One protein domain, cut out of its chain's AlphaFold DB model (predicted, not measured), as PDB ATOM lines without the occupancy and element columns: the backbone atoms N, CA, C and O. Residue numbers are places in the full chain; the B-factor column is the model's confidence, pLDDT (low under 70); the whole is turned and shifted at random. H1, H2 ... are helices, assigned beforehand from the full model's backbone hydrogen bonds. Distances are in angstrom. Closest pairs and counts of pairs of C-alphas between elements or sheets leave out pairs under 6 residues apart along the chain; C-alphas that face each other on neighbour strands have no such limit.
ATOM      1  N   VAL A   2     136.689 158.783  99.332       62.44
ATOM      2  CA  VAL A   2     138.057 158.559  99.834       62.44
ATOM      3  C   VAL A   2     138.720 159.912 100.086       62.44
ATOM      4  O   VAL A   2     138.600 160.815  99.256       62.44
ATOM      5  N   ASP A   3     139.389 160.062 101.225       76.19
ATOM      6  CA  ASP A   3     140.175 161.252 101.536       76.19
ATOM      7  C   ASP A   3     141.392 161.329 100.600       76.19
ATOM      8  O   ASP A   3     142.292 160.488 100.649       76.19
ATOM      9  N   LYS A   4     141.422 162.345  99.731       79.69
ATOM     10  CA  LYS A   4     142.507 162.539  98.757       79.69
ATOM     11  C   LYS A   4     143.850 162.816  99.426       79.69
ATOM     12  O   LYS A   4     144.875 162.631  98.782       79.69
ATOM     13  N   SER A   5     143.872 163.265 100.681       82.62
ATOM     14  CA  SER A   5     145.115 163.584 101.388       82.62
ATOM     15  C   SER A   5     145.915 162.346 101.800       82.62
ATOM     16  O   SER A   5     147.123 162.445 101.983       82.62
ATOM     17  N   LEU A   6     145.269 161.182 101.902       84.75
ATOM     18  CA  LEU A   6     145.910 159.946 102.354       84.75
ATOM     19  C   LEU A   6     146.498 159.121 101.199       84.75
ATOM     20  O   LEU A   6     147.443 158.363 101.407       84.75
ATOM     21  N   GLY A   7     145.969 159.282  99.981       84.12
ATOM     22  CA  GLY A   7     146.292 158.405  98.854       84.12
ATOM     23  C   GLY A   7     145.813 156.962  99.077       84.12
ATOM     24  O   GLY A   7     145.064 156.662 100.006       84.12
ATOM     25  N   PHE A   8     146.235 156.054  98.200       87.94
ATOM     26  CA  PHE A   8     145.992 154.618  98.304       87.94
ATOM     27  C   PHE A   8     147.180 153.856  97.703       87.94
ATOM     28  O   PHE A   8     147.380 153.845  96.484       87.94
ATOM     29  N   THR A   9     148.009 153.253  98.559       86.31
ATOM     30  CA  THR A   9     149.293 152.647  98.172       86.31
ATOM     31  C   THR A   9     149.146 151.690  96.988       86.31
ATOM     32  O   THR A   9     148.316 150.787  97.010       86.31
ATOM     33  N   GLY A  10     149.967 151.889  95.953       87.12
ATOM     34  CA  GLY A  10     149.961 151.081  94.727       87.12
ATOM     35  C   GLY A  10     148.991 151.551  93.637       87.12
ATOM     36  O   GLY A  10     149.141 151.115  92.500       87.12
ATOM     37  N   TYR A  11     148.054 152.458  93.944       87.62
ATOM     38  CA  TYR A  11     147.030 152.906  92.987       87.62
ATOM     39  C   TYR A  11     146.850 154.432  92.908       87.62
ATOM     40  O   TYR A  11     146.476 154.932  91.850       87.62
ATOM     41  N   ALA A  12     147.113 155.189  93.980       88.62
ATOM     42  CA  ALA A  12     147.068 156.656  93.972       88.62
ATOM     43  C   ALA A  12     147.981 157.269  95.042       88.62
ATOM     44  O   ALA A  12     147.988 156.831  96.192       88.62
ATOM     45  N   GLU A  13     148.716 158.321  94.697       90.69
ATOM     46  CA  GLU A  13     149.492 159.090  95.675       90.69
ATOM     47  C   GLU A  13     148.617 160.107  96.438       90.69
ATOM     48  O   GLU A  13     147.552 160.501  95.949       90.69
ATOM     49  N   PRO A  14     149.050 160.577  97.626       91.31
ATOM     50  CA  PRO A  14     148.444 161.725  98.295       91.31
ATOM     51  C   PRO A  14     148.266 162.924  97.354       91.31
ATOM     52  O   PRO A  14     149.204 163.385  96.710       91.31
ATOM     53  N   GLY A  15     147.044 163.442  97.275       89.31
ATOM     54  CA  GLY A  15     146.649 164.537  96.387       89.31
ATOM     55  C   GLY A  15     146.070 164.090  95.040       89.31
ATOM     56  O   GLY A  15     145.444 164.906  94.359       89.31
ATOM     57  N   GLN A  16     146.201 162.814  94.663       87.50
ATOM     58  CA  GLN A  16     145.620 162.269  93.434       87.50
ATOM     59  C   GLN A  16     144.221 161.677  93.660       87.50
ATOM     60  O   GLN A  16     143.821 161.326  94.769       87.50
ATOM     61  N   ILE A  17     143.439 161.592  92.579       87.00
ATOM     62  CA  ILE A  17     142.130 160.931  92.593       87.00
ATOM     63  C   ILE A  17     142.358 159.427  92.442       87.00
ATOM     64  O   ILE A  17     142.939 158.998  91.450       87.00
ATOM     65  N   LEU A  18     141.863 158.635  93.397       88.25
ATOM     66  CA  LEU A  18     141.852 157.180  93.280       88.25
ATOM     67  C   LEU A  18     140.922 156.748  92.141       88.25
ATOM     68  O   LEU A  18     139.718 156.999  92.194       88.25
ATOM     69  N   ALA A  19     141.487 156.078  91.138       90.19
ATOM     70  CA  ALA A  19     140.762 155.480  90.027       90.19
ATOM     71  C   ALA A  19     141.176 154.009  89.902       90.19
ATOM     72  O   ALA A  19     142.277 153.706  89.454       90.19
ATOM     73  N   LEU A  20     140.297 153.109  90.337       91.62
ATOM     74  CA  LEU A  20     140.491 151.664  90.239       91.62
ATOM     75  C   LEU A  20     139.741 151.132  89.020       91.62
ATOM     76  O   LEU A  20     138.627 151.579  88.739       91.62
ATOM     77  N   THR A  21     140.319 150.152  88.328       92.94
ATOM     78  CA  THR A  21     139.530 149.305  87.425       92.94
ATOM     79  C   THR A  21     138.600 148.399  88.234       92.94
ATOM     80  O   THR A  21     138.799 148.178  89.428       92.94
ATOM     81  N   ASP A  22     137.591 147.847  87.574       91.94
ATOM     82  CA  ASP A  22     136.690 146.823  88.109       91.94
ATOM     83  C   ASP A  22     137.439 145.648  88.776       91.94
ATOM     84  O   ASP A  22     137.160 145.305  89.926       91.94
ATOM     85  N   TYR A  23     138.470 145.097  88.128       90.62
ATOM     86  CA  TYR A  23     139.300 144.027  88.705       90.62
ATOM     87  C   TYR A  23     140.119 144.485  89.918       90.62
ATOM     88  O   TYR A  23     140.260 143.742  90.891       90.62
ATOM     89  N   GLN A  24     140.670 145.703  89.877       93.50
ATOM     90  CA  GLN A  24     141.442 146.257  90.992       93.50
ATOM     91  C   GLN A  24     140.544 146.524  92.202       93.50
ATOM     92  O   GLN A  24     140.954 146.267  93.331       93.50
ATOM     93  N   ALA A  25     139.310 146.977  91.971       92.56
ATOM     94  CA  ALA A  25     138.321 147.214  93.013       92.56
ATOM     95  C   ALA A  25     137.973 145.935  93.791       92.56
ATOM     96  O   ALA A  25     137.855 145.998  95.014       92.56
ATOM     97  N   ILE A  26     137.884 144.776  93.122       93.12
ATOM     98  CA  ILE A  26     137.723 143.479  93.804       93.12
ATOM     99  C   ILE A  26     138.965 143.146  94.636       93.12
ATOM    100  O   ILE A  26     138.850 142.792  95.807       93.12
ATOM    101  N   GLN A  27     140.166 143.260  94.054       91.56
ATOM    102  CA  GLN A  27     141.414 142.858  94.721       91.56
ATOM    103  C   GLN A  27     141.655 143.599  96.038       91.56
ATOM    104  O   GLN A  27     142.175 143.018  96.988       91.56
ATOM    105  N   VAL A  28     141.273 144.875  96.089       91.62
ATOM    106  CA  VAL A  28     141.433 145.714  97.283       91.62
ATOM    107  C   VAL A  28     140.224 145.657  98.225       91.62
ATOM    108  O   VAL A  28     140.208 146.364  99.229       91.62
ATOM    109  N   GLY A  29     139.212 144.841  97.909       90.19
ATOM    110  CA  GLY A  29     137.998 144.674  98.712       90.19
ATOM    111  C   GLY A  29     137.049 145.874  98.682       90.19
ATOM    112  O   GLY A  29     136.239 146.032  99.590       90.19
ATOM    113  N   TYR A  30     137.160 146.744  97.676       89.88
ATOM    114  CA  TYR A  30     136.245 147.873  97.491       89.88
ATOM    115  C   TYR A  30     134.929 147.452  96.823       89.88
ATOM    116  O   TYR A  30     133.888 148.044  97.097       89.88
ATOM    117  N   ALA A  31     134.978 146.453  95.940       92.06
ATOM    118  CA  ALA A  31     133.808 145.874  95.288       92.06
ATOM    119  C   ALA A  31     133.660 144.399  95.674       92.06
ATOM    120  O   ALA A  31     134.635 143.653  95.629       92.06
ATOM    121  N   ASP A  32     132.435 143.979  95.993       91.12
ATOM    122  CA  ASP A  32     132.133 142.581  96.322       91.12
ATOM    123  C   ASP A  32     132.179 141.682  95.078       91.12
ATOM    124  O   ASP A  32     132.704 140.570  95.122       91.12
ATOM    125  N   ILE A  33     131.658 142.182  93.949       93.12
ATOM    126  CA  ILE A  33     131.649 141.500  92.650       93.12
ATOM    127  C   ILE A  33     131.743 142.486  91.482       93.12
ATOM    128  O   ILE A  33     131.465 143.678  91.619       93.12
ATOM    129  N   VAL A  34     132.045 141.951  90.300       92.44
ATOM    130  CA  VAL A  34     131.869 142.620  89.007       92.44
ATOM    131  C   VAL A  34     130.821 141.833  88.230       92.44
ATOM    132  O   VAL A  34     131.011 140.654  87.940       92.44
ATOM    133  N   ALA A  35     129.686 142.472  87.954       91.81
ATOM    134  CA  ALA A  35     128.556 141.879  87.246       91.81
ATOM    135  C   ALA A  35     128.527 142.363  85.789       91.81
ATOM    136  O   ALA A  35     128.700 143.553  85.534       91.81
ATOM    137  N   GLU A  36     128.267 141.462  84.837       90.88
ATOM    138  CA  GLU A  36     128.189 141.805  83.405       90.88
ATOM    139  C   GLU A  36     126.941 142.633  83.069       90.88
ATOM    140  O   GLU A  36     126.926 143.424  82.128       90.88
ATOM    141  N   ASN A  37     125.867 142.431  83.831       91.19
ATOM    142  CA  ASN A  37     124.580 143.083  83.634       91.19
ATOM    143  C   ASN A  37     123.798 143.159  84.953       91.19
ATOM    144  O   ASN A  37     124.140 142.523  85.952       91.19
ATOM    145  N   ARG A  38     122.725 143.953  84.964       89.69
ATOM    146  CA  ARG A  38     121.889 144.139  86.157       89.69
ATOM    147  C   ARG A  38     121.283 142.818  86.655       89.69
ATOM    148  O   ARG A  38     121.195 142.632  87.863       89.69
ATOM    149  N   ASP A  39     120.940 141.888  85.767       90.94
ATOM    150  CA  ASP A  39     120.323 140.609  86.147       90.94
ATOM    151  C   ASP A  39     121.279 139.701  86.935       90.94
ATOM    152  O   ASP A  39     120.892 139.095  87.939       90.94
ATOM    153  N   SER A  40     122.552 139.643  86.529       92.06
ATOM    154  CA  SER A  40     123.598 138.909  87.256       92.06
ATOM    155  C   SER A  40     123.902 139.539  88.619       92.06
ATOM    156  O   SER A  40     124.081 138.814  89.598       92.06
ATOM    157  N   LEU A  41     123.853 140.874  88.719       92.75
ATOM    158  CA  LEU A  41     123.957 141.599  89.988       92.75
ATOM    159  C   LEU A  41     122.789 141.263  90.932       92.75
ATOM    160  O   LEU A  41     123.014 140.888  92.081       92.75
ATOM    161  N   LEU A  42     121.544 141.372  90.456       93.06
ATOM    162  CA  LEU A  42     120.352 141.074  91.261       93.06
ATOM    163  C   LEU A  42     120.335 139.610  91.703       93.06
ATOM    164  O   LEU A  42     119.970 139.313  92.838       93.06
ATOM    165  N   SER A  43     120.795 138.707  90.840       91.88
ATOM    166  CA  SER A  43     120.938 137.287  91.161       91.88
ATOM    167  C   SER A  43     121.921 137.021  92.288       91.88
ATOM    168  O   SER A  43     121.617 136.233  93.180       91.88
ATOM    169  N   HIS A  44     123.066 137.704  92.288       92.56
ATOM    170  CA  HIS A  44     124.070 137.552  93.336       92.56
ATOM    171  C   HIS A  44     123.531 137.922  94.726       92.56
ATOM    172  O   HIS A  44     123.825 137.242  95.705       92.56
ATOM    173  N   TYR A  45     122.696 138.961  94.803       93.88
ATOM    174  CA  TYR A  45     122.104 139.437  96.056       93.88
ATOM    175  C   TYR A  45     120.737 138.818  96.389       93.88
ATOM    176  O   TYR A  45     120.123 139.202  97.382       93.88
ATOM    177  N   GLY A  46     120.237 137.875  95.581       93.94
ATOM    178  CA  GLY A  46     118.920 137.260  95.791       93.94
ATOM    179  C   GLY A  46     117.738 138.216  95.569       93.94
ATOM    180  O   GLY A  46     116.675 138.031  96.149       93.94
ATOM    181  N   LEU A  47     117.917 139.247  94.739       94.31
ATOM    182  CA  LEU A  47     116.938 140.301  94.438       94.31
ATOM    183  C   LEU A  47     116.262 140.123  93.068       94.31
ATOM    184  O   LEU A  47     115.767 141.085  92.489       94.31
ATOM    185  N   GLN A  48     116.246 138.907  92.525       90.75
ATOM    186  CA  GLN A  48     115.706 138.611  91.187       90.75
ATOM    187  C   GLN A  48     114.212 138.924  91.066       90.75
ATOM    188  O   GLN A  48     113.750 139.339  90.009       90.75
ATOM    189  N   GLU A  49     113.465 138.734  92.154       89.94
ATOM    190  CA  GLU A  49     112.025 139.001  92.208       89.94
ATOM    191  C   GLU A  49     111.700 140.438  92.645       89.94
ATOM    192  O   GLU A  49     110.530 140.808  92.754       89.94
ATOM    193  N   ALA A  50     112.715 141.268  92.917       90.62
ATOM    194  CA  ALA A  50     112.484 142.647  93.314       90.62
ATOM    195  C   ALA A  50     111.907 143.452  92.132       90.62
ATOM    196  O   ALA A  50     112.412 143.349  91.010       90.62
ATOM    197  N   PRO A  51     110.879 144.293  92.354       88.25
ATOM    198  CA  PRO A  51     110.343 145.137  91.297       88.25
ATOM    199  C   PRO A  51     111.399 146.154  90.852       88.25
ATOM    200  O   PRO A  51     111.808 147.027  91.620       88.25
ATOM    201  N   VAL A  52     111.828 146.054  89.595       87.12
ATOM    202  CA  VAL A  52     112.734 147.027  88.981       87.12
ATOM    203  C   VAL A  52     111.905 148.202  88.471       87.12
ATOM    204  O   VAL A  52     111.122 148.064  87.533       87.12
ATOM    205  N   ILE A  53     112.073 149.369  89.092       87.56
ATOM    206  CA  ILE A  53     111.447 150.616  88.644       87.56
ATOM    207  C   ILE A  53     112.458 151.358  87.772       87.56
ATOM    208  O   ILE A  53     113.445 151.899  88.273       87.56
ATOM    209  N   GLU A  54     112.219 151.375  86.463       85.00
ATOM    210  CA  GLU A  54     113.016 152.174  85.536       85.00
ATOM    211  C   GLU A  54     112.414 153.565  85.382       85.00
ATOM    212  O   GLU A  54     111.268 153.731  84.965       85.00
ATOM    213  N   TYR A  55     113.205 154.581  85.714       83.06
ATOM    214  CA  TYR A  55     112.837 155.958  85.440       83.06
ATOM    215  C   TYR A  55     113.118 156.271  83.969       83.06
ATOM    216  O   TYR A  55     114.273 156.332  83.540       83.06
TER     217      TYR A  55
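AT A GLANCE: This is residues 2 to 55 of the 273 residues of the protein "NfeD domain-containing protein" of Sporomusaceae bacterium (UniProt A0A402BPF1). Little of this domain is regular structure: look for an elongated string of loops with two short, separate helices, H2 and H1, set along it. Residues 2 to 21 make a looped end beyond H1, and the tail after H2 makes the other end. The printed part has 54 residues, with two named helices in the order H1, H2 and no named strand; the class is all helix, with 13 residues in named elements. It is only just extended, close to loose, with a radius of gyration of the C-alphas of 15.5 A and spans of 43 by 25 by 14 A.

IN THESE COORDINATES: Find C-alpha 38 at (121.889, 144.139, 86.157); from there H2, residues 38 to 44, runs 10.0 A to C-alpha 44 at (124.070, 137.552, 93.336). H1, residues 22 to 27, begins at C-alpha 22 at (136.690, 146.823, 88.109) and is 9.0 A long.

HOW THE PARTS SIT: H2 and H1 are apart, joined by a short link of 10 residues. In both, every O i to N i+4 pair is within hydrogen-bond range.

THE WHOLE: The two C-alphas farthest apart, of Pro 14 and Glu 49, are 43.4 A apart. The printed part has no cut, and residue 2 has pLDDT under 70.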